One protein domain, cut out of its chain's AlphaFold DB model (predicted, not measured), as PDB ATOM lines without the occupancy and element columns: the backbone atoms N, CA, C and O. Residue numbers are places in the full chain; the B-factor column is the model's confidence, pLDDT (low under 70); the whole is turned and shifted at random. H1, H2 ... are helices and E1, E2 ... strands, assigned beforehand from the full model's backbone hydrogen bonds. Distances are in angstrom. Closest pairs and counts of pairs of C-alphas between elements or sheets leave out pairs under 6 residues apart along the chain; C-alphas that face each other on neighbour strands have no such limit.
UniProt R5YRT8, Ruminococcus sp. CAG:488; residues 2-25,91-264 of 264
ATOM      1  N   LYS A   2      43.269  39.838 -62.133       70.88
ATOM      2  CA  LYS A   2      43.774  40.274 -60.808       70.88
ATOM      3  C   LYS A   2      42.679  40.602 -59.772       70.88
ATOM      4  O   LYS A   2      42.733  40.075 -58.673       70.88
ATOM      5  N   GLN A   3      41.664  41.387 -60.137       76.56
ATOM      6  CA  GLN A   3      40.542  41.754 -59.252       76.56
ATOM      7  C   GLN A   3      39.725  40.533 -58.786       76.56
ATOM      8  O   GLN A   3      39.563  40.324 -57.592       76.56
ATOM      9  N   ILE A   4      39.301  39.669 -59.716       81.12
ATOM     10  CA  ILE A   4      38.579  38.413 -59.420       81.12
ATOM     11  C   ILE A   4      39.392  37.513 -58.477       81.12
ATOM     12  O   ILE A   4      38.846  36.951 -57.532       81.12
ATOM     13  N   PHE A   5      40.697  37.387 -58.731       81.06
ATOM     14  CA  PHE A   5      41.599  36.624 -57.872       81.06
ATOM     15  C   PHE A   5      41.722  37.253 -56.474       81.06
ATOM     16  O   PHE A   5      41.601  36.537 -55.487       81.06
ATOM     17  N   SER A   6      41.858  38.581 -56.384       81.69
ATOM     18  CA  SER A   6      41.889  39.313 -55.112       81.69
ATOM     19  C   SER A   6      40.628  39.090 -54.276       81.69
ATOM     20  O   SER A   6      40.742  38.874 -53.080       81.69
ATOM     21  N   ILE A   7      39.438  39.089 -54.886       84.69
ATOM     22  CA  ILE A   7      38.164  38.876 -54.172       84.69
ATOM     23  C   ILE A   7      38.088  37.450 -53.600       84.69
ATOM     24  O   ILE A   7      37.769  37.268 -52.426       84.69
ATOM     25  N   LEU A   8      38.440  36.437 -54.405       85.12
ATOM     26  CA  LEU A   8      38.513  35.039 -53.953       85.12
ATOM     27  C   LEU A   8      39.546  34.841 -52.837       85.12
ATOM     28  O   LEU A   8      39.352  34.003 -51.960       85.12
ATOM     29  N   LEU A   9      40.639  35.600 -52.887       82.81
ATOM     30  CA  LEU A   9      41.702  35.568 -51.897       82.81
ATOM     31  C   LEU A   9      41.289  36.254 -50.587       82.81
ATOM     32  O   LEU A   9      41.501  35.676 -49.527       82.81
ATOM     33  N   SER A  10      40.629  37.414 -50.635       83.12
ATOM     34  CA  SER A  10      40.032  38.051 -49.451       83.12
ATOM     35  C   SER A  10      39.024  37.122 -48.769       83.12
ATOM     36  O   SER A  10      39.080  36.936 -47.557       83.12
ATOM     37  N   ALA A  11      38.170  36.450 -49.549       85.00
ATOM     38  CA  ALA A  11      37.280  35.416 -49.028       85.00
ATOM     39  C   ALA A  11      38.026  34.188 -48.471       85.00
ATOM     40  O   ALA A  11      37.484  33.518 -47.607       85.00
ATOM     41  N   LEU A  12      39.241  33.866 -48.928       84.56
ATOM     42  CA  LEU A  12      40.048  32.768 -48.374       84.56
ATOM     43  C   LEU A  12      40.739  33.158 -47.054       84.56
ATOM     44  O   LEU A  12      40.791  32.347 -46.134       84.56
ATOM     45  N   LEU A  13      41.221  34.397 -46.926       77.88
ATOM     46  CA  LEU A  13      41.820  34.908 -45.682       77.88
ATOM     47  C   LEU A  13      40.806  34.985 -44.525       77.88
ATOM     48  O   LEU A  13      41.188  34.911 -43.362       77.88
ATOM     49  N   ALA A  14      39.507  35.005 -44.832       74.94
ATOM     50  CA  ALA A  14      38.425  34.800 -43.870       74.94
ATOM     51  C   ALA A  14      38.661  33.639 -42.890       74.94
ATOM     52  O   ALA A  14      38.376  33.761 -41.702       74.94
ATOM     53  N   VAL A  15      39.150  32.496 -43.392       77.00
ATOM     54  CA  VAL A  15      39.333  31.301 -42.560       77.00
ATOM     55  C   VAL A  15      40.677  31.277 -41.838       77.00
ATOM     56  O   VAL A  15      40.782  30.555 -40.858       77.00
ATOM     57  N   SER A  16      41.686  32.071 -42.226       71.00
ATOM     58  CA  SER A  16      42.944  32.133 -41.454       71.00
ATOM     59  C   SER A  16      42.792  32.845 -40.108       71.00
ATOM     60  O   SER A  16      43.662  32.722 -39.257       71.00
ATOM     61  N   VAL A  17      41.681  33.558 -39.902       70.00
ATOM     62  CA  VAL A  17      41.302  34.130 -38.603       70.00
ATOM     63  C   VAL A  17      40.755  33.051 -37.650       70.00
ATOM     64  O   VAL A  17      40.702  33.279 -36.447       70.00
ATOM     65  N   LEU A  18      40.371  31.869 -38.149       75.38
ATOM     66  CA  LEU A  18      39.766  30.800 -37.352       75.38
ATOM     67  C   LEU A  18      40.807  29.895 -36.679       75.38
ATOM     68  O   LEU A  18      41.530  29.167 -37.357       75.38
ATOM     69  N   GLY A  19      40.778  29.851 -35.349       73.19
ATOM     70  CA  GLY A  19      41.412  28.812 -34.532       73.19
ATOM     71  C   GLY A  19      40.397  28.032 -33.688       73.19
ATOM     72  O   GLY A  19      39.190  28.291 -33.753       73.19
ATOM     73  N   ILE A  20      40.873  27.112 -32.847       76.94
ATOM     74  CA  ILE A  20      40.061  26.449 -31.809       76.94
ATOM     75  C   ILE A  20      40.216  27.211 -30.487       76.94
ATOM     76  O   ILE A  20      41.329  27.493 -30.067       76.94
ATOM     77  N   SER A  21      39.110  27.510 -29.813       72.12
ATOM     78  CA  SER A  21      39.056  28.249 -28.549       72.12
ATOM     79  C   SER A  21      38.684  27.373 -27.327       72.12
ATOM     80  O   SER A  21      38.661  26.135 -27.379       72.12
ATOM     81  N   ALA A  22      38.436  28.021 -26.179       60.44
ATOM     82  CA  ALA A  22      38.030  27.418 -24.905       60.44
ATOM     83  C   ALA A  22      36.913  28.256 -24.236       60.44
ATOM     84  O   ALA A  22      37.020  29.470 -24.279       60.44
ATOM     85  N   SER A  23      35.886  27.576 -23.682       58.34
ATOM     86  CA  SER A  23      34.428  27.922 -23.600       58.34
ATOM     87  C   SER A  23      33.827  28.669 -22.398       58.34
ATOM     88  O   SER A  23      34.290  28.438 -21.271       58.34
ATOM     89  N   ALA A  24      32.617  29.245 -22.585       59.25
ATOM     90  CA  ALA A  24      31.644  29.647 -21.543       59.25
ATOM     91  C   ALA A  24      30.248  30.101 -22.128       59.25
ATOM     92  O   ALA A  24      30.062  29.954 -23.323       59.25
ATOM     93  N   ARG A  25      29.215  30.640 -21.431       60.94
ATOM     94  CA  ARG A  25      28.629  30.478 -20.064       60.94
ATOM     95  C   ARG A  25      27.349  31.363 -19.845       60.94
ATOM     96  O   ARG A  25      27.335  32.515 -20.272       60.94
ATOM     97  N   ASP A  91      31.374  34.176 -24.157       73.75
ATOM     98  CA  ASP A  91      32.346  33.154 -24.612       73.75
ATOM     99  C   ASP A  91      31.670  32.036 -25.413       73.75
ATOM    100  O   ASP A  91      31.820  30.840 -25.177       73.75
ATOM    101  N   LEU A  92      30.895  32.496 -26.390       76.00
ATOM    102  CA  LEU A  92      29.983  31.770 -27.257       76.00
ATOM    103  C   LEU A  92      30.724  31.066 -28.408       76.00
ATOM    104  O   LEU A  92      30.237  30.064 -28.944       76.00
ATOM    105  N   LYS A  93      31.924  31.534 -28.792       86.81
ATOM    106  CA  LYS A  93      32.752  30.890 -29.835       86.81
ATOM    107  C   LYS A  93      32.960  29.386 -29.620       86.81
ATOM    108  O   LYS A  93      32.868  28.650 -30.600       86.81
ATOM    109  N   PRO A  94      33.220  28.868 -28.413       83.19
ATOM    110  CA  PRO A  94      33.555  27.457 -28.237       83.19
ATOM    111  C   PRO A  94      32.330  26.551 -28.128       83.19
ATOM    112  O   PRO A  94      32.462  25.326 -28.179       83.19
ATOM    113  N   GLU A  95      31.146  27.154 -28.032       79.38
ATOM    114  CA  GLU A  95      29.848  26.487 -28.129       79.38
ATOM    115  C   GLU A  95      29.311  26.518 -29.575       79.38
ATOM    116  O   GLU A  95      28.695  25.555 -30.031       79.38
ATOM    117  N   ILE A  96      29.598  27.588 -30.330       84.81
ATOM    118  CA  ILE A  96      29.076  27.826 -31.690       84.81
ATOM    119  C   ILE A  96      30.069  27.428 -32.789       84.81
ATOM    120  O   ILE A  96      29.699  26.767 -33.758       84.81
ATOM    121  N   ILE A  97      31.319  27.878 -32.681       90.12
ATOM    122  CA  ILE A  97      32.327  27.801 -33.743       90.12
ATOM    123  C   ILE A  97      33.198  26.555 -33.575       90.12
ATOM    124  O   ILE A  97      33.308  25.737 -34.491       90.12
ATOM    125  N   ASP A  98      33.796  26.365 -32.399       88.06
ATOM    126  CA  ASP A  98      34.783  25.300 -32.197       88.06
ATOM    127  C   ASP A  98      34.272  23.872 -32.432       88.06
ATOM    128  O   ASP A  98      35.051  23.068 -32.947       88.06
ATOM    129  N   PRO A  99      33.017  23.496 -32.095       89.44
ATOM    130  CA  PRO A  99      32.528  22.143 -32.361       89.44
ATOM    131  C   PRO A  99      32.490  21.825 -33.859       89.44
ATOM    132  O   PRO A  99      32.672  20.674 -34.248       89.44
ATOM    133  N   ILE A 100      32.302  22.848 -34.699       91.25
ATOM    134  CA  ILE A 100      32.364  22.749 -36.159       91.25
ATOM    135  C   ILE A 100      33.826  22.735 -36.628       91.25
ATOM    136  O   ILE A 100      34.183  21.873 -37.432       91.25
ATOM    137  N   MET A 101      34.687  23.612 -36.097       87.75
ATOM    138  CA  MET A 101      36.125  23.642 -36.428       87.75
ATOM    139  C   MET A 101      36.804  22.291 -36.171       87.75
ATOM    140  O   MET A 101      37.464  21.752 -37.059       87.75
ATOM    141  N   LYS A 102      36.539  21.687 -35.004       87.25
ATOM    142  CA  LYS A 102      37.069  20.381 -34.559       87.25
ATOM    143  C   LYS A 102      36.719  19.205 -35.480       87.25
ATOM    144  O   LYS A 102      37.306  18.136 -35.347       87.25
ATOM    145  N   THR A 103      35.785  19.368 -36.420       89.00
ATOM    146  CA  THR A 103      35.501  18.339 -37.438       89.00
ATOM    147  C   THR A 103      36.544  18.291 -38.561       89.00
ATOM    148  O   THR A 103      36.550  17.336 -39.340       89.00
ATOM    149  N   GLY A 104      37.360  19.343 -38.717       87.69
ATOM    150  CA  GLY A 104      38.235  19.548 -39.876       87.69
ATOM    151  C   GLY A 104      37.487  19.704 -41.211       87.69
ATOM    152  O   GLY A 104      38.121  19.722 -42.268       87.69
ATOM    153  N   LYS A 105      36.147  19.770 -41.191       92.69
ATOM    154  CA  LYS A 105      35.284  19.822 -42.376       92.69
ATOM    155  C   LYS A 105      34.128  20.787 -42.168       92.69
ATOM    156  O   LYS A 105      33.133  20.431 -41.545       92.69
ATOM    157  N   PHE A 106      34.216  21.984 -42.733       93.94
ATOM    158  CA  PHE A 106      33.195  23.012 -42.539       93.94
ATOM    159  C   PHE A 106      33.000  23.905 -43.761       93.94
ATOM    160  O   PHE A 106      33.855  24.009 -44.641       93.94
ATOM    161  N   THR A 107      31.850  24.568 -43.798       95.50
ATOM    162  CA  THR A 107      31.487  25.568 -44.798       95.50
ATOM    163  C   THR A 107      31.250  26.906 -44.099       95.50
ATOM    164  O   THR A 107      30.452  26.975 -43.164       95.50
ATOM    165  N   LEU A 108      31.922  27.950 -44.580       94.88
ATOM    166  CA  LEU A 108      31.795  29.343 -44.163       94.88
ATOM    167  C   LEU A 108      31.281  30.177 -45.344       94.88
ATOM    168  O   LEU A 108      31.917  30.237 -46.392       94.88
ATOM    169  N   GLY A 109      30.154  30.855 -45.180       94.88
ATOM    170  CA  GLY A 109      29.665  31.868 -46.107       94.88
ATOM    171  C   GLY A 109      30.026  33.258 -45.613       94.88
ATOM    172  O   GLY A 109      29.950  33.541 -44.419       94.88
ATOM    173  N   THR A 110      30.394  34.134 -46.538       93.50
ATOM    174  CA  THR A 110      30.796  35.511 -46.261       93.50
ATOM    175  C   THR A 110      30.322  36.465 -47.360       93.50
ATOM    176  O   THR A 110      29.878  36.037 -48.432       93.50
ATOM    177  N   VAL A 111      30.407  37.766 -47.100       91.38
ATOM    178  CA  VAL A 111      30.295  38.826 -48.107       91.38
ATOM    179  C   VAL A 111      31.634  39.546 -48.194       91.38
ATOM    180  O   VAL A 111      32.084  40.131 -47.212       91.38
ATOM    181  N   VAL A 112      32.245  39.541 -49.380       88.56
ATOM    182  CA  VAL A 112      33.399  40.401 -49.671       88.56
ATOM    183  C   VAL A 112      32.880  41.696 -50.272       88.56
ATOM    184  O   VAL A 112      32.376  41.702 -51.397       88.56
ATOM    185  N   ASP A 113      32.999  42.787 -49.524       86.75
ATOM    186  CA  ASP A 113      32.749  44.129 -50.040       86.75
ATOM    187  C   ASP A 113      33.970  44.597 -50.844       86.75
ATOM    188  O   ASP A 113      35.115  44.509 -50.402       86.75
ATOM    189  N   THR A 114      33.738  45.040 -52.077       85.88
ATOM    190  CA  THR A 114      34.792  45.464 -53.004       85.88
ATOM    191  C   THR A 114      34.281  46.568 -53.930       85.88
ATOM    192  O   THR A 114      33.172  47.072 -53.759       85.88
ATOM    193  N   VAL A 115      35.085  46.962 -54.913       83.25
ATOM    194  CA  VAL A 115      34.733  47.965 -55.924       83.25
ATOM    195  C   VAL A 115      34.759  47.306 -57.303       83.25
ATOM    196  O   VAL A 115      35.666  46.520 -57.587       83.25
ATOM    197  N   ASP A 116      33.766  47.583 -58.152       81.38
ATOM    198  CA  ASP A 116      33.702  47.079 -59.531       81.38
ATOM    199  C   ASP A 116      34.661  47.829 -60.483       81.38
ATOM    200  O   ASP A 116      35.314  48.805 -60.120       81.38
ATOM    201  N   GLU A 117      34.758  47.383 -61.741       77.75
ATOM    202  CA  GLU A 117      35.598  48.028 -62.773       77.75
ATOM    203  C   GLU A 117      35.195  49.486 -63.100       77.75
ATOM    204  O   GLU A 117      35.923  50.179 -63.810       77.75
ATOM    205  N   LYS A 118      34.045  49.962 -62.605       80.69
ATOM    206  CA  LYS A 118      33.504  51.313 -62.822       80.69
ATOM    207  C   LYS A 118      33.601  52.207 -61.579       80.69
ATOM    208  O   LYS A 118      33.183  53.360 -61.653       80.69
ATOM    209  N   GLY A 119      34.139  51.708 -60.466       82.25
ATOM    210  CA  GLY A 119      34.252  52.460 -59.214       82.25
ATOM    211  C   GLY A 119      33.052  52.331 -58.264       82.25
ATOM    212  O   GLY A 119      33.021  53.032 -57.256       82.25
ATOM    213  N   ASN A 120      32.076  51.460 -58.541       85.75
ATOM    214  CA  ASN A 120      30.922  51.254 -57.661       85.75
ATOM    215  C   ASN A 120      31.243  50.235 -56.563       85.75
ATOM    216  O   ASN A 120      31.761  49.158 -56.861       85.75
ATOM    217  N   SER A 121      30.855  50.517 -55.319       86.38
ATOM    218  CA  SER A 121      30.889  49.522 -54.243       86.38
ATOM    219  C   SER A 121      29.944  48.358 -54.553       86.38
ATOM    220  O   SER A 121      28.756  48.567 -54.810       86.38
ATOM    221  N   VAL A 122      30.461  47.131 -54.509       87.56
ATOM    222  CA  VAL A 122      29.714  45.894 -54.759       87.56
ATOM    223  C   VAL A 122      30.027  44.844 -53.694       87.56
ATOM    224  O   VAL A 122      31.183  44.550 -53.398       87.56
ATOM    225  N   SER A 123      28.972  44.257 -53.139       90.12
ATOM    226  CA  SER A 123      29.031  43.182 -52.149       90.12
ATOM    227  C   SER A 123      28.932  41.827 -52.849       90.12
ATOM    228  O   SER A 123      27.938  41.563 -53.530       90.12
ATOM    229  N   ILE A 124      29.934  40.959 -52.695       90.62
ATOM    230  CA  ILE A 124      30.005  39.662 -53.389       90.62
ATOM    231  C   ILE A 124      29.869  38.513 -52.378       90.62
ATOM    232  O   ILE A 124      30.827  38.207 -51.658       90.62
ATOM    233  N   PRO A 125      28.705  37.830 -52.336       93.25
ATOM    234  CA  PRO A 125      28.541  36.603 -51.570       93.25
ATOM    235  C   PRO A 125      29.527  35.529 -52.038       93.25
ATOM    236  O   PRO A 125      29.599  35.202 -53.228       93.25
ATOM    237  N   SER A 126      30.273  34.983 -51.085       94.00
ATOM    238  CA  SER A 126      31.317  33.985 -51.304       94.00
ATOM    239  C   SER A 126      31.174  32.851 -50.291       94.00
ATOM    240  O   SER A 126      30.832  33.085 -49.135       94.00
ATOM    241  N   THR A 127      31.456  31.623 -50.713       95.44
ATOM    242  CA  THR A 127      31.431  30.428 -49.859       95.44
ATOM    243  C   THR A 127      32.819  29.809 -49.827       95.44
ATOM    244  O   THR A 127      33.351  29.444 -50.873       95.44
ATOM    245  N   VAL A 128      33.383  29.652 -48.636       94.31
ATOM    246  CA  VAL A 128      34.607  28.904 -48.352       94.31
ATOM    247  C   VAL A 128      34.219  27.537 -47.802       94.31
ATOM    248  O   VAL A 128      33.392  27.428 -46.902       94.31
ATOM    249  N   MET A 129      34.806  26.474 -48.332       94.94
ATOM    250  CA  MET A 129      34.656  25.108 -47.834       94.94
ATOM    251  C   MET A 129      36.034  24.566 -47.484       94.94
ATOM    252  O   MET A 129      36.929  24.610 -48.323       94.94
ATOM    253  N   VAL A 130      36.184  24.020 -46.283       92.19
ATOM    254  CA  VAL A 130      37.422  23.432 -45.759       92.19
ATOM    255  C   VAL A 130      37.222  21.926 -45.595       92.19
ATOM    256  O   VAL A 130      36.214  21.500 -45.037       92.19
ATOM    257  N   SER A 131      38.155  21.116 -46.100       91.94
ATOM    258  CA  SER A 131      38.151  19.649 -45.993       91.94
ATOM    259  C   SER A 131      39.574  19.167 -45.695       91.94
ATOM    260  O   SER A 131      40.348  18.834 -46.602       91.94
ATOM    261  N   GLY A 132      39.951  19.211 -44.412       87.50
ATOM    262  CA  GLY A 132      41.346  19.132 -43.975       87.50
ATOM    263  C   GLY A 132      42.183  20.230 -44.641       87.50
ATOM    264  O   GLY A 132      41.764  21.381 -44.717       87.50
ATOM    265  N   ASN A 133      43.327  19.853 -45.213       85.31
ATOM    266  CA  ASN A 133      44.250  20.775 -45.888       85.31
ATOM    267  C   ASN A 133      43.760  21.258 -47.273       85.31
ATOM    268  O   ASN A 133      44.484  21.981 -47.958       85.31
ATOM    269  N   ASN A 134      42.577  20.832 -47.732       90.31
ATOM    270  CA  ASN A 134      42.004  21.273 -49.004       90.31
ATOM    271  C   ASN A 134      40.947  22.348 -48.756       90.31
ATOM    272  O   ASN A 134      40.087  22.180 -47.890       90.31
ATOM    273  N   ILE A 135      40.965  23.425 -49.544       91.94
ATOM    274  CA  ILE A 135      40.048  24.560 -49.364       91.94
ATOM    275  C   ILE A 135      39.490  25.008 -50.712       91.94
ATOM    276  O   ILE A 135      40.234  25.173 -51.676       91.94
ATOM    277  N   CYS A 136      38.178  25.224 -50.792       93.81
ATOM    278  CA  CYS A 136      37.509  25.759 -51.972       93.81
ATOM    279  C   CYS A 136      36.761  27.048 -51.634       93.81
ATOM    280  O   CYS A 136      35.762  27.006 -50.921       93.81
ATOM    281  N   THR A 137      37.190  28.168 -52.213       94.00
ATOM    282  CA  THR A 137      36.407  29.407 -52.243       94.00
ATOM    283  C   THR A 137      35.615  29.456 -53.545       94.00
ATOM    284  O   THR A 137      36.179  29.308 -54.626       94.00
ATOM    285  N   SER A 138      34.306  29.674 -53.471       94.44
ATOM    286  CA  SER A 138      33.391  29.737 -54.612       94.44
ATOM    287  C   SER A 138      32.555  31.010 -54.540       94.44
ATOM    288  O   SER A 138      31.978  31.307 -53.499       94.44
ATOM    289  N   MET A 139      32.429  31.726 -55.655       93.69
ATOM    290  CA  MET A 139      31.581  32.917 -55.760       93.69
ATOM    291  C   MET A 139      30.929  33.013 -57.143       93.69
ATOM    292  O   MET A 139      31.334  32.328 -58.088       93.69
ATOM    293  N   LYS A 140      29.938  33.900 -57.270       90.75
ATOM    294  CA  LYS A 140      29.349  34.269 -58.561       90.75
ATOM    295  C   LYS A 140      29.740  35.705 -58.908       90.75
ATOM    296  O   LYS A 140      29.328  36.632 -58.222       90.75
ATOM    297  N   TYR A 141      30.510  35.886 -59.979       85.75
ATOM    298  CA  TYR A 141      30.997  37.193 -60.431       85.75
ATOM    299  C   TYR A 141      30.540  37.460 -61.864       85.75
ATOM    300  O   TYR A 141      30.720  36.616 -62.741       85.75
ATOM    301  N   SER A 142      29.912  38.616 -62.100       84.31
ATOM    302  CA  SER A 142      29.351  39.005 -63.407       84.31
ATOM    303  C   SER A 142      28.512  37.902 -64.078       84.31
ATOM    304  O   SER A 142      28.595  37.672 -65.280       84.31
ATOM    305  N   GLY A 143      27.718  37.180 -63.280       85.25
ATOM    306  CA  GLY A 143      26.863  36.083 -63.743       85.25
ATOM    307  C   GLY A 143      27.530  34.704 -63.824       85.25
ATOM    308  O   GLY A 143      26.802  33.712 -63.831       85.25
ATOM    309  N   MET A 144      28.863  34.621 -63.811       89.19
ATOM    310  CA  MET A 144      29.629  33.374 -63.936       89.19
ATOM    311  C   MET A 144      30.010  32.789 -62.575       89.19
ATOM    312  O   MET A 144      30.328  33.521 -61.635       89.19
ATOM    313  N   ASN A 145      30.043  31.463 -62.485       92.12
ATOM    314  CA  ASN A 145      30.614  30.744 -61.354       92.12
ATOM    315  C   ASN A 145      32.142  30.741 -61.471       92.12
ATOM    316  O   ASN A 145      32.698  30.372 -62.512       92.12
ATOM    317  N   ILE A 146      32.833  31.108 -60.392       93.31
ATOM    318  CA  ILE A 146      34.297  31.088 -60.321       93.31
ATOM    319  C   ILE A 146      34.702  30.480 -58.981       93.31
ATOM    320  O   ILE A 146      34.096  30.776 -57.948       93.31
ATOM    321  N   ARG A 147      35.721  29.616 -58.998       94.12
ATOM    322  CA  ARG A 147      36.285  29.019 -57.786       94.12
ATOM    323  C   ARG A 147      37.790  29.223 -57.716       94.12
ATOM    324  O   ARG A 147      38.478  29.120 -58.731       94.12
ATOM    325  N   LEU A 148      38.277  29.441 -56.504       92.81
ATOM    326  CA  LEU A 148      39.659  29.216 -56.110       92.81
ATOM    327  C   LEU A 148      39.696  27.889 -55.354       92.81
ATOM    328  O   LEU A 148      38.887  27.668 -54.452       92.81
ATOM    329  N   LEU A 149      40.591  26.988 -55.739       92.62
ATOM    330  CA  LEU A 149      40.719  25.678 -55.116       92.62
ATOM    331  C   LEU A 149      42.172  25.438 -54.714       92.62
ATOM    332  O   LEU A 149      43.058  25.432 -55.565       92.62
ATOM    333  N   VAL A 150      42.396  25.213 -53.424       90.62
ATOM    334  CA  VAL A 150      43.658  24.752 -52.850       90.62
ATOM    335  C   VAL A 150      43.563  23.235 -52.689       90.62
ATOM    336  O   VAL A 150      42.738  22.756 -51.911       90.62
ATOM    337  N   LEU A 151      44.383  22.481 -53.427       89.75
ATOM    338  CA  LEU A 151      44.563  21.036 -53.237       89.75
ATOM    339  C   LEU A 151      46.035  20.735 -52.973       89.75
ATOM    340  O   LEU A 151      46.876  21.038 -53.820       89.75
ATOM    341  N   ASN A 152      46.348  20.090 -51.847       82.56
ATOM    342  CA  ASN A 152      47.709  19.638 -51.512       82.56
ATOM    343  C   ASN A 152      48.790  20.735 -51.710       82.56
ATOM    344  O   ASN A 152      49.827  20.492 -52.328       82.56
ATOM    345  N   GLY A 153      48.514  21.966 -51.261       78.69
ATOM    346  CA  GLY A 153      49.415  23.122 -51.397       78.69
ATOM    347  C   GLY A 153      49.536  23.724 -52.807       78.69
ATOM    348  O   GLY A 153      50.322  24.650 -53.009       78.69
ATOM    349  N   LYS A 154      48.767  23.241 -53.792       86.75
ATOM    350  CA  LYS A 154      48.641  23.849 -55.124       86.75
ATOM    351  C   LYS A 154      47.337  24.621 -55.257       86.75
ATOM    352  O   LYS A 154      46.293  24.156 -54.805       86.75
ATOM    353  N   VAL A 155      47.394  25.766 -55.934       89.19
ATOM    354  CA  VAL A 155      46.249  26.662 -56.127       89.19
ATOM    355  C   VAL A 155      45.770  26.616 -57.576       89.19
ATOM    356  O   VAL A 155      46.558  26.734 -58.515       89.19
ATOM    357  N   TYR A 156      44.461  26.479 -57.757       91.75
ATOM    358  CA  TYR A 156      43.803  26.407 -59.056       91.75
ATOM    359  C   TYR A 156      42.675  27.436 -59.143       91.75
ATOM    360  O   TYR A 156      41.828  27.503 -58.253       91.75
ATOM    361  N   MET A 157      42.617  28.196 -60.237       92.12
ATOM    362  CA  MET A 157      41.426  28.971 -60.594       92.12
ATOM    363  C   MET A 157      40.567  28.129 -61.539       92.12
ATOM    364  O   MET A 157      41.054  27.636 -62.556       92.12
ATOM    365  N   ILE A 158      39.288  27.954 -61.212       94.31
ATOM    366  CA  ILE A 158      38.364  27.078 -61.940       94.31
ATOM    367  C   ILE A 158      37.165  27.893 -62.424       94.31
ATOM    368  O   ILE A 158      36.565  28.642 -61.651       94.31
ATOM    369  N   SER A 159      36.765  27.679 -63.680       93.50
ATOM    370  CA  SER A 159      35.466  28.118 -64.196       93.50
ATOM    371  C   SER A 159      34.584  26.899 -64.511       93.50
ATOM    372  O   SER A 159      34.774  26.250 -65.549       93.50
ATOM    373  N   PRO A 160      33.631  26.555 -63.617       93.19
ATOM    374  CA  PRO A 160      32.614  25.522 -63.831       93.19
ATOM    375  C   PRO A 160      31.877  25.636 -65.163       93.19
ATOM    376  O   PRO A 160      31.742  24.634 -65.865       93.19
ATOM    377  N   ASP A 161      31.461  26.846 -65.534       93.06
ATOM    378  CA  ASP A 161      30.570  27.072 -66.677       93.06
ATOM    379  C   ASP A 161      31.252  26.740 -68.017       93.06
ATOM    380  O   ASP A 161      30.633  26.169 -68.913       93.06
ATOM    381  N   PHE A 162      32.562  26.996 -68.121       93.06
ATOM    382  CA  PHE A 162      33.380  26.632 -69.285       93.06
ATOM    383  C   PHE A 162      34.060  25.255 -69.166       93.06
ATOM    384  O   PHE A 162      34.660  24.787 -70.133       93.06
ATOM    385  N   LYS A 163      33.971  24.586 -68.005       94.50
ATOM    386  CA  LYS A 163      34.684  23.332 -67.676       94.50
ATOM    387  C   LYS A 163      36.201  23.427 -67.881       94.50
ATOM    388  O   LYS A 163      36.834  22.503 -68.400       94.50
ATOM    389  N   VAL A 164      36.798  24.540 -67.454       94.94
ATOM    390  CA  VAL A 164      38.250  24.770 -67.533       94.94
ATOM    391  C   VAL A 164      38.854  25.158 -66.191       94.94
ATOM    392  O   VAL A 164      38.168  25.694 -65.317       94.94
ATOM    393  N   TYR A 165      40.149  24.897 -66.038       94.81
ATOM    394  CA  TYR A 165      40.935  25.351 -64.897       94.81
ATOM    395  C   TYR A 165      42.326  25.834 -65.312       94.81
ATOM    396  O   TYR A 165      42.869  25.427 -66.339       94.81
ATOM    397  N   VAL A 166      42.904  26.676 -64.468       92.19
ATOM    398  CA  VAL A 166      44.276  27.178 -64.537       92.19
ATOM    399  C   VAL A 166      44.977  26.766 -63.248       92.19
ATOM    400  O   VAL A 166      44.408  26.892 -62.167       92.19
ATOM    401  N   GLU A 167      46.207  26.274 -63.355       91.88
ATOM    402  CA  GLU A 167      47.109  26.079 -62.215       91.88
ATOM    403  C   GLU A 167      47.899  27.378 -62.008       91.88
ATOM    404  O   GLU A 167      48.601  27.814 -62.920       91.88
ATOM    405  N   MET A 168      47.734  28.011 -60.846       86.00
ATOM    406  CA  MET A 168      48.384  29.281 -60.505       86.00
ATOM    407  C   MET A 168      49.850  29.032 -60.131       86.00
ATOM    408  O   MET A 168      50.150  28.040 -59.456       86.00
ATOM    409  N   ARG A 169      50.768  29.925 -60.516       80.81
ATOM    410  CA  ARG A 169      52.161  29.858 -60.048       80.81
ATOM    411  C   ARG A 169      52.337  30.625 -58.738       80.81
ATOM    412  O   ARG A 169      51.544  31.511 -58.439       80.81
ATOM    413  N   LYS A 170      53.393  30.333 -57.969       73.50
ATOM    414  CA  LYS A 170      53.651  31.011 -56.681       73.50
ATOM    415  C   LYS A 170      53.854  32.525 -56.836       73.50
ATOM    416  O   LYS A 170      53.471  33.281 -55.947       73.50
ATOM    417  N   GLU A 171      54.395  32.967 -57.968       74.50
ATOM    418  CA  GLU A 171      54.592  34.385 -58.280       74.50
ATOM    419  C   GLU A 171      53.248  35.109 -58.482       74.50
ATOM    420  O   GLU A 171      53.081  36.240 -58.028       74.50
ATOM    421  N   ASP A 172      52.259  34.434 -59.083       73.81
ATOM    422  CA  ASP A 172      50.906  34.973 -59.298       73.81
ATOM    423  C   ASP A 172      50.110  35.113 -57.984       73.81
ATOM    424  O   ASP A 172      49.158  35.893 -57.915       73.81
ATOM    425  N   LEU A 173      50.502  34.370 -56.941       69.88
ATOM    426  CA  LEU A 173      49.906  34.399 -55.598       69.88
ATOM    427  C   LEU A 173      50.485  35.509 -54.701       69.88
ATOM    428  O   LEU A 173      50.105  35.610 -53.537       69.88
ATOM    429  N   GLY A 174      51.427  36.321 -55.200       66.75
ATOM    430  CA  GLY A 174      52.032  37.415 -54.430       66.75
ATOM    431  C   GLY A 174      52.896  36.961 -53.246       66.75
ATOM    432  O   GLY A 174      53.102  37.736 -52.319       66.75
ATOM    433  N   GLY A 175      53.389  35.716 -53.261       61.72
ATOM    434  CA  GLY A 175      54.200  35.145 -52.179       61.72
ATOM    435  C   GLY A 175      53.410  34.495 -51.038       61.72
ATOM    436  O   GLY A 175      54.027  34.006 -50.096       61.72
ATOM    437  N   LEU A 176      52.077  34.441 -51.119       65.00
ATOM    438  CA  LEU A 176      51.248  33.751 -50.129       65.00
ATOM    439  C   LEU A 176      51.416  32.227 -50.216       65.00
ATOM    440  O   LEU A 176      51.359  31.646 -51.305       65.00
ATOM    441  N   ASP A 177      51.596  31.583 -49.060       64.44
ATOM    442  CA  ASP A 177      51.698  30.129 -48.942       64.44
ATOM    443  C   ASP A 177      50.414  29.539 -48.345       64.44
ATOM    444  O   ASP A 177      50.011  29.871 -47.233       64.44
ATOM    445  N   PHE A 178      49.785  28.636 -49.095       65.81
ATOM    446  CA  PHE A 178      48.575  27.909 -48.698       65.81
ATOM    447  C   PHE A 178      48.876  26.438 -48.364       65.81
ATOM    448  O   PHE A 178      47.963  25.624 -48.245       65.81
ATOM    449  N   GLY A 179      50.157  26.067 -48.257       54.34
ATOM    450  CA  GLY A 179      50.599  24.692 -48.026       54.34
ATOM    451  C   GLY A 179      50.238  24.125 -46.652       54.34
ATOM    452  O   GLY A 179      50.185  22.903 -46.513       54.34
ATOM    453  N   ASN A 180      49.984  24.979 -45.655       55.66
ATOM    454  CA  ASN A 180      49.721  24.551 -44.281       55.66
ATOM    455  C   ASN A 180      48.758  25.502 -43.544       55.66
ATOM    456  O   ASN A 180      49.130  26.139 -42.560       55.66
ATOM    457  N   MET A 181      47.519  25.625 -44.035       61.25
ATOM    458  CA  MET A 181      46.454  26.331 -43.309       61.25
ATOM    459  C   MET A 181      45.988  25.455 -42.141       61.25
ATOM    460  O   MET A 181      45.142  24.577 -42.308       61.25
ATOM    461  N   ASN A 182      46.621  25.651 -40.984       61.25
ATOM    462  CA  ASN A 182      46.314  24.938 -39.752       61.25
ATOM    463  C   ASN A 182      45.249  25.698 -38.953       61.25
ATOM    464  O   ASN A 182      45.476  26.839 -38.564       61.25
ATOM    465  N   PHE A 183      44.121  25.043 -38.684       68.12
ATOM    466  CA  PHE A 183      43.022  25.595 -37.888       68.12
ATOM    467  C   PHE A 183      43.047  25.133 -36.421       68.12
ATOM    468  O   PHE A 183      42.228  25.582 -35.622       68.12
ATOM    469  N   ASP A 184      44.007  24.274 -36.061       62.97
ATOM    470  CA  ASP A 184      44.287  23.875 -34.680       62.97
ATOM    471  C   ASP A 184      45.157  24.919 -33.943       62.97
ATOM    472  O   ASP A 184      45.723  24.610 -32.892       62.97
ATOM    473  N   ASP A 185      45.313  26.144 -34.475       67.31
ATOM    474  CA  ASP A 185      45.926  27.221 -33.690       67.31
ATOM    475  C   ASP A 185      44.992  27.567 -32.525       67.31
ATOM    476  O   ASP A 185      43.824  27.923 -32.717       67.31
ATOM    477  N   ASN A 186      45.488  27.386 -31.302       74.31
ATOM    478  CA  ASN A 186      44.671  27.508 -30.101       74.31
ATOM    479  C   ASN A 186      44.464  28.988 -29.774       74.31
ATOM    480  O   ASN A 186      45.349  29.666 -29.249       74.31
ATOM    481  N   GLN A 187      43.263  29.469 -30.059       82.88
ATOM    482  CA  GLN A 187      42.845  30.833 -29.813       82.88
ATOM    483  C   GLN A 187      42.427  31.042 -28.362       82.88
ATOM    484  O   GLN A 187      41.603  30.328 -27.793       82.88
ATOM    485  N   THR A 188      42.995  32.075 -27.751       82.94
ATOM    486  CA  THR A 188      42.758  32.396 -26.340       82.94
ATOM    487  C   THR A 188      41.648  33.433 -26.232       82.94
ATOM    488  O   THR A 188      41.758  34.474 -26.872       82.94
ATOM    489  N   TYR A 189      40.599  33.171 -25.443       85.19
ATOM    490  CA  TYR A 189      39.528  34.140 -25.170       85.19
ATOM    491  C   TYR A 189      40.100  35.401 -24.513       85.19
ATOM    492  O   TYR A 189      40.890  35.316 -23.571       85.19
ATOM    493  N   VAL A 190      39.730  36.565 -25.041       82.25
ATOM    494  CA  VAL A 190      40.207  37.891 -24.612       82.25
ATOM    495  C   VAL A 190      39.145  38.634 -23.796       82.25
ATOM    496  O   VAL A 190      39.496  39.508 -23.006       82.25
ATOM    497  N   GLY A 191      37.871  38.260 -23.919       75.12
ATOM    498  CA  GLY A 191      36.752  38.865 -23.199       75.12
ATOM    499  C   GLY A 191      35.597  39.179 -24.139       75.12
ATOM    500  O   GLY A 191      35.721  38.989 -25.347       75.12
ATOM    501  N   SER A 192      34.494  39.680 -23.590       81.19
ATOM    502  CA  SER A 192      33.354  40.098 -24.397       81.19
ATOM    503  C   SER A 192      32.814  41.450 -23.983       81.19
ATOM    504  O   SER A 192      32.879  41.845 -22.819       81.19
ATOM    505  N   PHE A 193      32.253  42.161 -24.950       82.94
ATOM    506  CA  PHE A 193      31.680  43.482 -24.748       82.94
ATOM    507  C   PHE A 193      30.449  43.685 -25.620       82.94
ATOM    508  O   PHE A 193      30.250  43.006 -26.625       82.94
ATOM    509  N   TYR A 194      29.638  44.670 -25.246       79.75
ATOM    510  CA  TYR A 194      28.544  45.149 -26.074       79.75
ATOM    511  C   TYR A 194      29.025  46.204 -27.068       79.75
ATOM    512  O   TYR A 194      29.219  47.370 -26.727       79.75
ATOM    513  N   SER A 195      29.185  45.795 -28.326       85.56
ATOM    514  CA  SER A 195      29.344  46.730 -29.441       85.56
ATOM    515  C   SER A 195      27.967  47.134 -29.957       85.56
ATOM    516  O   SER A 195      27.151  46.262 -30.242       85.56
ATOM    517  N   THR A 196      27.689  48.433 -30.095       83.44
ATOM    518  CA  THR A 196      26.438  48.912 -30.708       83.44
ATOM    519  C   THR A 196      26.712  49.443 -32.110       83.44
ATOM    520  O   THR A 196      27.387  50.457 -32.268       83.44
ATOM    521  N   TYR A 197      26.163  48.785 -33.131       84.38
ATOM    522  CA  TYR A 197      26.361  49.152 -34.535       84.38
ATOM    523  C   TYR A 197      25.096  48.938 -35.371       84.38
ATOM    524  O   TYR A 197      24.411  47.924 -35.232       84.38
ATOM    525  N   ASN A 198      24.767  49.905 -36.238       85.44
ATOM    526  CA  ASN A 198      23.513  49.952 -37.009       85.44
ATOM    527  C   ASN A 198      22.256  49.670 -36.155       85.44
ATOM    528  O   ASN A 198      21.327  48.993 -36.595       85.44
ATOM    529  N   GLY A 199      22.239  50.172 -34.913       83.81
ATOM    530  CA  GLY A 199      21.136  49.981 -33.963       83.81
ATOM    531  C   GLY A 199      21.031  48.576 -33.353       83.81
ATOM    532  O   GLY A 199      19.986  48.244 -32.802       83.81
ATOM    533  N   LYS A 200      22.078  47.748 -33.456       87.50
ATOM    534  CA  LYS A 200      22.146  46.402 -32.873       87.50
ATOM    535  C   LYS A 200      23.268  46.306 -31.852       87.50
ATOM    536  O   LYS A 200      24.373  46.767 -32.134       87.50
ATOM    537  N   THR A 201      22.991  45.648 -30.733       85.75
ATOM    538  CA  THR A 201      23.980  45.320 -29.705       85.75
ATOM    539  C   THR A 201      24.504  43.906 -29.935       85.75
ATOM    540  O   THR A 201      23.725  42.957 -29.944       85.75
ATOM    541  N   TYR A 202      25.809  43.770 -30.144       88.44
ATOM    542  CA  TYR A 202      26.501  42.499 -30.348       88.44
ATOM    543  C   TYR A 202      27.241  42.122 -29.070       88.44
ATOM    544  O   TYR A 202      27.943  42.969 -28.523       88.44
ATOM    545  N   THR A 203      27.140  40.864 -28.649       86.75
ATOM    546  CA  THR A 203      28.082  40.250 -27.707       86.75
ATOM    547  C   THR A 203      29.352  39.925 -28.485       86.75
ATOM    548  O   THR A 203      29.322  39.073 -29.367       86.75
ATOM    549  N   VAL A 204      30.448  40.642 -28.258       89.00
ATOM    550  CA  VAL A 204      31.657  40.518 -29.087       89.00
ATOM    551  C   VAL A 204      32.744  39.777 -28.336       89.00
ATOM    552  O   VAL A 204      33.512  40.413 -27.624       89.00
ATOM    553  N   ASP A 205      32.840  38.460 -28.516       89.62
ATOM    554  CA  ASP A 205      33.938  37.705 -27.919       89.62
ATOM    555  C   ASP A 205      35.220  37.957 -28.726       89.62
ATOM    556  O   ASP A 205      35.347  37.556 -29.885       89.62
ATOM    557  N   SER A 206      36.200  38.607 -28.120       88.50
ATOM    558  CA  SER A 206      37.538  38.742 -28.687       88.50
ATOM    559  C   SER A 206      38.346  37.456 -28.444       88.50
ATOM    560  O   SER A 206      38.243  36.850 -27.376       88.50
ATOM    561  N   TYR A 207      39.211  37.055 -29.383       87.31
ATOM    562  CA  TYR A 207      40.220  36.001 -29.184       87.31
ATOM    563  C   TYR A 207      41.572  36.388 -29.780       87.31
ATOM    564  O   TYR A 207      41.646  37.119 -30.764       87.31
ATOM    565  N   LYS A 208      42.654  35.853 -29.211       85.62
ATOM    566  CA  LYS A 208      44.036  36.091 -29.645       85.62
ATOM    567  C   LYS A 208      44.687  34.828 -30.216       85.62
ATOM    568  O   LYS A 208      44.567  33.763 -29.608       85.62
ATOM    569  N   SER A 209      45.391  34.977 -31.336       83.88
ATOM    570  CA  SER A 209      46.129  33.920 -32.048       83.88
ATOM    571  C   SER A 209      47.615  33.870 -31.650       83.88
ATOM    572  O   SER A 209      48.122  34.768 -30.966       83.88
ATOM    573  N   SER A 210      48.333  32.825 -32.078       79.44
ATOM    574  CA  SER A 210      49.739  32.583 -31.700       79.44
ATOM    575  C   SER A 210      50.737  33.638 -32.202       79.44
ATOM    576  O   SER A 210      51.730  33.915 -31.527       79.44
ATOM    577  N   ASP A 211      50.459  34.267 -33.345       79.75
ATOM    578  CA  ASP A 211      51.253  35.356 -33.936       79.75
ATOM    579  C   ASP A 211      51.088  36.710 -33.219       79.75
ATOM    580  O   ASP A 211      51.819  37.665 -33.490       79.75
ATOM    581  N   GLY A 212      50.151  36.791 -32.270       76.94
ATOM    582  CA  GLY A 212      49.835  37.990 -31.510       76.94
ATOM    583  C   GLY A 212      48.664  38.811 -32.055       76.94
ATOM    584  O   GLY A 212      48.263  39.756 -31.367       76.94
ATOM    585  N   SER A 213      48.100  38.452 -33.213       83.56
ATOM    586  CA  SER A 213      46.879  39.062 -33.752       83.56
ATOM    587  C   SER A 213      45.673  38.804 -32.841       83.56
ATOM    588  O   SER A 213      45.600  37.787 -32.145       83.56
ATOM    589  N   VAL A 214      44.727  39.745 -32.818       87.38
ATOM    590  CA  VAL A 214      43.477  39.628 -32.056       87.38
ATOM    591  C   VAL A 214      42.312  39.797 -33.019       87.38
ATOM    592  O   VAL A 214      42.289  40.737 -33.814       87.38
ATOM    593  N   ALA A 215      41.364  38.874 -32.935       87.94
ATOM    594  CA  ALA A 215      40.175  38.807 -33.755       87.94
ATOM    595  C   ALA A 215      38.930  38.948 -32.880       87.94
ATOM    596  O   ALA A 215      38.754  38.208 -31.911       87.94
ATOM    597  N   ASP A 216      38.055  39.871 -33.251       90.81
ATOM    598  CA  ASP A 216      36.746  40.031 -32.639       90.81
ATOM    599  C   ASP A 216      35.746  39.111 -33.342       90.81
ATOM    600  O   ASP A 216      35.680  39.053 -34.574       90.81
ATOM    601  N   TYR A 217      34.960  38.381 -32.556       91.38
ATOM    602  CA  TYR A 217      33.880  37.523 -33.021       91.38
ATOM    603  C   TYR A 217      32.573  38.119 -32.525       91.38
ATOM    604  O   TYR A 217      32.197  38.008 -31.364       91.38
ATOM    605  N   TYR A 218      31.875  38.789 -33.432       92.31
ATOM    606  CA  TYR A 218      30.619  39.444 -33.122       92.31
ATOM    607  C   TYR A 218      29.527  38.385 -33.121       92.31
ATOM    608  O   TYR A 218      29.144  37.864 -34.179       92.31
ATOM    609  N   PHE A 219      29.024  38.089 -31.930       89.31
ATOM    610  CA  PHE A 219      27.835  37.293 -31.729       89.31
ATOM    611  C   PHE A 219      26.617  38.203 -31.642       89.31
ATOM    612  O   PHE A 219      26.549  39.152 -30.861       89.31
ATOM    613  N   LEU A 220      25.631  37.895 -32.470       88.19
ATOM    614  CA  LEU A 220      24.290  38.445 -32.375       88.19
ATOM    615  C   LEU A 220      23.352  37.257 -32.206       88.19
ATOM    616  O   LEU A 220      23.441  36.296 -32.970       88.19
ATOM    617  N   ASP A 221      22.482  37.304 -31.201       77.94
ATOM    618  CA  ASP A 221      21.470  36.270 -30.946       77.94
ATOM    619  C   ASP A 221      22.053  34.840 -30.860       77.94
ATOM    620  O   ASP A 221      21.512  33.895 -31.441       77.94
ATOM    621  N   GLY A 222      23.206  34.679 -30.194       76.75
ATOM    622  CA  GLY A 222      23.889  33.383 -30.072       76.75
ATOM    623  C   GLY A 222      24.383  32.813 -31.409       76.75
ATOM    624  O   GLY A 222      24.463  31.597 -31.576       76.75
ATOM    625  N   LYS A 223      24.680  33.673 -32.392       87.94
ATOM    626  CA  LYS A 223      25.266  33.296 -33.685       87.94
ATOM    627  C   LYS A 223      26.440  34.187 -34.015       87.94
ATOM    628  O   LYS A 223      26.350  35.405 -33.900       87.94
ATOM    629  N   TRP A 224      27.501  33.580 -34.527       92.38
ATOM    630  CA  TRP A 224      28.594  34.319 -35.134       92.38
ATOM    631  C   TRP A 224      28.116  34.988 -36.431       92.38
ATOM    632  O   TRP A 224      27.664  34.301 -37.349       92.38
ATOM    633  N   VAL A 225      28.172  36.321 -36.487       92.31
ATOM    634  CA  VAL A 225      27.652  37.115 -37.618       92.31
ATOM    635  C   VAL A 225      28.678  38.052 -38.241       92.31
ATOM    636  O   VAL A 225      28.522  38.416 -39.406       92.31
ATOM    637  N   MET A 226      29.729  38.436 -37.516       92.12
ATOM    638  CA  MET A 226      30.867  39.162 -38.086       92.12
ATOM    639  C   MET A 226      32.166  38.705 -37.423       92.12
ATOM    640  O   MET A 226      32.168  38.301 -36.258       92.12
ATOM    641  N   THR A 227      33.280  38.809 -38.140       90.56
ATOM    642  CA  THR A 227      34.613  38.795 -37.531       90.56
ATOM    643  C   THR A 227      35.475  39.904 -38.102       90.56
ATOM    644  O   THR A 227      35.343  40.244 -39.274       90.56
ATOM    645  N   GLY A 228      36.347  40.480 -37.290       86.38
ATOM    646  CA  GLY A 228      37.276  41.513 -37.730       86.38
ATOM    647  C   GLY A 228      38.535  41.500 -36.885       86.38
ATOM    648  O   GLY A 228      38.599  40.816 -35.865       86.38
ATOM    649  N   GLU A 229      39.534  42.270 -37.302       80.69
ATOM    650  CA  GLU A 229      40.640  42.613 -36.412       80.69
ATOM    651  C   GLU A 229      40.099  43.374 -35.196       80.69
ATOM    652  O   GLU A 229      39.153  44.158 -35.300       80.69
ATOM    653  N   HIS A 230      40.695  43.145 -34.032       76.38
ATOM    654  CA  HIS A 230      40.302  43.836 -32.813       76.38
ATOM    655  C   HIS A 230      40.436  45.355 -32.960       76.38
ATOM    656  O   HIS A 230      41.443  45.851 -33.466       76.38
ATOM    657  N   SER A 231      39.442  46.099 -32.471       65.00
ATOM    658  CA  SER A 231      39.306  47.556 -32.674       65.00
ATOM    659  C   SER A 231      39.005  48.016 -34.110       65.00
ATOM    660  O   SER A 231      38.851  49.224 -34.316       65.00
ATOM    661  N   ALA A 232      38.855  47.112 -35.089       65.75
ATOM    662  CA  ALA A 232      38.205  47.465 -36.348       65.75
ATOM    663  C   ALA A 232      36.763  47.897 -36.065       65.75
ATOM    664  O   ALA A 232      36.103  47.392 -35.148       65.75
ATOM    665  N   LYS A 233      36.244  48.846 -36.844       79.69
ATOM    666  CA  LYS A 233      34.842  49.223 -36.665       79.69
ATOM    667  C   LYS A 233      33.939  48.108 -37.202       79.69
ATOM    668  O   LYS A 233      34.313  47.451 -38.174       79.69
ATOM    669  N   PRO A 234      32.724  47.905 -36.674       79.38
ATOM    670  CA  PRO A 234      31.873  46.820 -37.160       79.38
ATOM    671  C   PRO A 234      31.425  46.972 -38.631       79.38
ATOM    672  O   PRO A 234      31.035  45.982 -39.245       79.38
ATOM    673  N   GLU A 235      31.518  48.166 -39.240       82.44
ATOM    674  CA  GLU A 235      31.399  48.341 -40.700       82.44
ATOM    675  C   GLU A 235      32.552  47.737 -41.526       82.44
ATOM    676  O   GLU A 235      32.346  47.406 -42.694       82.44
ATOM    677  N   GLU A 236      33.740  47.608 -40.932       82.38
ATOM    678  CA  GLU A 236      34.967  47.061 -41.525       82.38
ATOM    679  C   GLU A 236      35.095  45.546 -41.252       82.38
ATOM    680  O   GLU A 236      35.850  44.852 -41.934       82.38
ATOM    681  N   ALA A 237      34.325  45.014 -40.294       86.81
ATOM    682  CA  ALA A 237      34.281  43.592 -39.974       86.81
ATOM    683  C   ALA A 237      33.678  42.754 -41.122       86.81
ATOM    684  O   ALA A 237      32.659  43.090 -41.734       86.81
ATOM    685  N   MET A 238      34.289  41.598 -41.381       87.94
ATOM    686  CA  MET A 238      33.828  40.630 -42.366       87.94
ATOM    687  C   MET A 238      32.501  40.000 -41.928       87.94
ATOM    688  O   MET A 238      32.404  39.398 -40.859       87.94
ATOM    689  N   LYS A 239      31.483  40.088 -42.785       92.00
ATOM    690  CA  LYS A 239      30.127  39.583 -42.516       92.00
ATOM    691  C   LYS A 239      30.046  38.081 -42.766       92.00
ATOM    692  O   LYS A 239      30.350  37.628 -43.868       92.00
ATOM    693  N   ILE A 240      29.563  37.326 -41.784       93.06
ATOM    694  CA  ILE A 240      29.319  35.882 -41.865       93.06
ATOM    695  C   ILE A 240      27.869  35.644 -42.300       93.06
ATOM    696  O   ILE A 240      26.937  36.189 -41.709       93.06
ATOM    697  N   THR A 241      27.662  34.834 -43.339       93.12
ATOM    698  CA  THR A 241      26.324  34.510 -43.878       93.12
ATOM    699  C   THR A 241      25.894  33.070 -43.607       93.12
ATOM    700  O   THR A 241      24.700  32.805 -43.485       93.12
ATOM    701  N   GLU A 242      26.844  32.146 -43.455       93.75
ATOM    702  CA  GLU A 242      26.615  30.806 -42.911       93.75
ATOM    703  C   GLU A 242      27.885  30.281 -42.234       93.75
ATOM    704  O   GLU A 242      28.990  30.593 -42.664       93.75
ATOM    705  N   PHE A 243      27.740  29.440 -41.211       94.19
ATOM    706  CA  PHE A 243      28.835  28.631 -40.681       94.19
ATOM    707  C   PHE A 243      28.278  27.274 -40.240       94.19
ATOM    708  O   PHE A 243      27.324  27.223 -39.463       94.19
ATOM    709  N   LYS A 244      28.792  26.173 -40.802       94.62
ATOM    710  CA  LYS A 244      28.241  24.819 -40.592       94.62
ATOM    711  C   LYS A 244      29.285  23.724 -40.785       94.62
ATOM    712  O   LYS A 244      30.186  23.859 -41.609       94.62
ATOM    713  N   ALA A 245      29.109  22.604 -40.088       94.88
ATOM    714  CA  ALA A 245      29.879  21.387 -40.333       94.88
ATOM    715  C   ALA A 245      29.528  20.746 -41.691       94.88
ATOM    716  O   ALA A 245      28.399  20.843 -42.181       94.88
ATOM    717  N   GLY A 246      30.502  20.049 -42.270       94.56
ATOM    718  CA  GLY A 246      30.420  19.396 -43.572       94.56
ATOM    719  C   GLY A 246      30.713  20.317 -44.761       94.56
ATOM    720  O   GLY A 246      30.714  21.545 -44.662       94.56
ATOM    721  N   VAL A 247      30.958  19.685 -45.910       95.75
ATOM    722  CA  VAL A 247      31.244  20.321 -47.207       95.75
ATOM    723  C   VAL A 247      30.638  19.514 -48.355       95.75
ATOM    724  O   VAL A 247      30.352  18.325 -48.210       95.75
ATOM    725  N   ASN A 248      30.499  20.129 -49.531       93.62
ATOM    726  CA  ASN A 248      30.217  19.394 -50.762       93.62
ATOM    727  C   ASN A 248      31.533  18.951 -51.427       93.62
ATOM    728  O   ASN A 248      32.149  19.715 -52.167       93.62
ATOM    729  N   GLU A 249      31.932  17.694 -51.214       92.75
ATOM    730  CA  GLU A 249      33.193  17.126 -51.732       92.75
ATOM    731  C   GLU A 249      33.341  17.237 -53.270       92.75
ATOM    732  O   GLU A 249      34.457  17.259 -53.789       92.75
ATOM    733  N   SER A 250      32.245  17.394 -54.032       91.62
ATOM    734  CA  SER A 250      32.317  17.608 -55.493       91.62
ATOM    735  C   SER A 250      32.961  18.941 -55.900       91.62
ATOM    736  O   SER A 250      33.368  19.100 -57.053       91.62
ATOM    737  N   TYR A 251      33.089  19.898 -54.974       93.50
ATOM    738  CA  TYR A 251      33.759  21.176 -55.221       93.50
ATOM    739  C   TYR A 251      35.289  21.049 -55.200       93.50
ATOM    740  O   TYR A 251      35.964  21.881 -55.804       93.50
ATOM    741  N   PHE A 252      35.827  19.976 -54.610       94.00
ATOM    742  CA  PHE A 252      37.265  19.720 -54.471       94.00
ATOM    743  C   PHE A 252      37.846  18.858 -55.605       94.00
ATOM    744  O   PHE A 252      38.895  18.235 -55.453       94.00
ATOM    745  N   SER A 253      37.173  18.794 -56.760       92.62
ATOM    746  CA  SER A 253      37.589  17.951 -57.885       92.62
ATOM    747  C   SER A 253      37.875  18.742 -59.159       92.62
ATOM    748  O   SER A 253      37.056  19.532 -59.619       92.62
ATOM    749  N   LEU A 254      39.009  18.427 -59.794       93.81
ATOM    750  CA  LEU A 254      39.345  18.848 -61.161       93.81
ATOM    751  C   LEU A 254      38.827  17.859 -62.230       93.81
ATOM    752  O   LEU A 254      39.050  18.050 -63.426       93.81
ATOM    753  N   LYS A 255      38.136  16.777 -61.836       93.56
ATOM    754  CA  LYS A 255      37.660  15.745 -62.770       93.56
ATOM    755  C   LYS A 255      36.629  16.327 -63.744       93.56
ATOM    756  O   LYS A 255      35.604  16.856 -63.335       93.56
ATOM    757  N   GLY A 256      36.886  16.169 -65.043       91.62
ATOM    758  CA  GLY A 256      36.020  16.684 -66.111       91.62
ATOM    759  C   GLY A 256      36.333  18.117 -66.559       91.62
ATOM    760  O   GLY A 256      35.679  18.602 -67.481       91.62
ATOM    761  N   PHE A 257      37.340  18.763 -65.964       95.56
ATOM    762  CA  PHE A 257      37.840  20.068 -66.387       95.56
ATOM    763  C   PHE A 257      39.063  19.931 -67.305       95.56
ATOM    764  O   PHE A 257      39.893  19.040 -67.125       95.56
ATOM    765  N   LYS A 258      39.201  20.836 -68.278       95.88
ATOM    766  CA  LYS A 258      40.400  20.949 -69.126       95.88
ATOM    767  C   LYS A 258      41.363  21.990 -68.552       95.88
ATOM    768  O   LYS A 258      40.931  23.083 -68.192       95.88
ATOM    769  N   LYS A 259      42.661  21.677 -68.507       94.69
ATOM    770  CA  LYS A 259      43.693  22.659 -68.149       94.69
ATOM    771  C   LYS A 259      43.855  23.686 -69.275       94.69
ATOM    772  O   LYS A 259      43.910  23.302 -70.441       94.69
ATOM    773  N   ILE A 260      43.961  24.962 -68.917       91.94
ATOM    774  CA  ILE A 260      44.445  26.041 -69.785       91.94
ATOM    775  C   ILE A 260      45.821  26.472 -69.278       91.94
ATOM    776  O   ILE A 260      45.977  26.816 -68.106       91.94
ATOM    777  N   ASP A 261      46.805  26.502 -70.174       83.19
ATOM    778  CA  ASP A 261      48.111  27.103 -69.912       83.19
ATOM    779  C   ASP A 261      48.100  28.557 -70.411       83.19
ATOM    780  O   ASP A 261      48.147  28.794 -71.614       83.19
ATOM    781  N   ILE A 262      48.077  29.550 -69.509       67.56
ATOM    782  CA  ILE A 262      48.077  30.994 -69.863       67.56
ATOM    783  C   ILE A 262      49.474  31.488 -70.332       67.56
ATOM    784  O   ILE A 262      49.867  32.624 -70.098       67.56
ATOM    785  N   ASN A 263      50.293  30.604 -70.903       55.81
ATOM    786  CA  ASN A 263      51.678  30.885 -71.310       55.81
ATOM    787  C   ASN A 263      51.952  30.392 -72.746       55.81
ATOM    788  O   ASN A 263      53.057  29.943 -73.055       55.81
ATOM    789  N   LYS A 264      50.925  30.441 -73.599       44.34
ATOM    790  CA  LYS A 264      50.978  30.246 -75.052       44.34
ATOM    791  C   LYS A 264      50.119  31.305 -75.729       44.34
ATOM    792  O   LYS A 264      49.072  31.639 -75.130       44.34
TER     793      LYS A 264
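Overview. This is residues 2 to 25 and 91 to 264 of the 264 residues of a protein of Ruminococcus sp. CAG:488 (UniProt R5YRT8). One long, twisted sheet of eleven strands makes a wall, and one half of it, mainly E1 to E4, curls round the helix H1, which lies on one face. The long axis runs across the strands from edge strand E6 to edge strand E7; a long link, residues 168 to 187, leads from the one edge to the other, and the tail after H4 goes back to E6. The printed part has 198 residues, with H1, H2 and H3 first, then E1 to E11, then H4. The order across the sheet is E6 E5 E4 E3 E2 E1 E11 E10 E9 E8 E7, all antiparallel, and the class is mixed, helices and strands. The whole is compact, with a radius of gyration of the C-alphas of 17.4 A, and only just elongated, with spans of 57 by 38 by 28 A.

Along the chain. E1, residues 105 to 115, begins at C-alpha 105 (35.284, 19.822, -42.376) and is 31.2 A long; E2, residues 121 to 131, is 31.8 A long. E3 is residues 134 to 141, 22.5 A, E4 residues 144 to 151, 22.1 A, E5 residues 154 to 159 and E6 residues 164 to 167. E7 is residues 188 to 197, 24.8 A, and bends by 60 degrees at residue 194. E8 is residues 200 to 208, 24.4 A, E9 residues 214 to 220 and E10 residues 223 to 229. E11, residues 238 to 245, 19.7 A, bends by 65 degrees at residue 241. H1, residues 2 to 16, runs 21.0 A from C-alpha 2 (43.774, 40.274, -60.808) to C-alpha 16 (42.944, 32.133, -41.454). H2 is residues 93 to 96, H3 residues 98 to 101, and H4 residues 249 to 252, ending at C-alpha 252 (37.265, 19.720, -54.471).

Arrangement. The sheet holds two meanders, each strand the antiparallel neighbour of the one before: E1 to E6, and E7 to E11. E1 and E2, a hairpin, have N 108 and O 128 within hydrogen-bond range at 2.8 A. In the hairpin E4 and E5, N 149 and O 156 are 2.8 A apart. E1, of the one meander, and E11, of the other, are antiparallel neighbours, with 162 degrees between their N-to-C directions, and N 109 and O 242 are within hydrogen-bond range at 2.8 A. E11 is staggered: its residues 238 to 239 pair with E10, where N 238 and O 227 are 2.7 A apart, and its residues 239 to 245 pair with E1. In the hairpin E7 and E8, N 190 and O 206 are 2.8 A apart. H1 is on the sheet, which curls round it; the closest C-alphas of H1 and E1 are those of Ala 11 and Val 112, 6.4 A, and those of H1 and E4 are Leu 8 and Leu 148, 6.3 A. H2 is on the opposite face, over none of the strands, at a height over the sheet of 6.1 A. H3 only grazes the sheet with residues 99 to 101, and H4 only grazes it with residues 249 to 252. In H1, 9 of 11 O i to N i+4 pairs are within hydrogen-bond range; H2, H3 and H4 are too short for such a pair.

Size, cuts and confidence. The C-alphas farthest apart, those of Arg 25 and Lys 264, are 59.4 A apart. Residues 26 to 90 are not printed, and C-alphas 25 and 91 are 6.5 A apart across the cut. Of the links printed whole, E6 to E7 is long, with 20 residues. Residues 258 to 259, in the tail, pair in parallel with residues 164 to 165 of E6. The mean pLDDT of the printed part is 84.2; it is under 70 at residues 22 to 25, 173 to 185, 231 to 232 and 262 to 264.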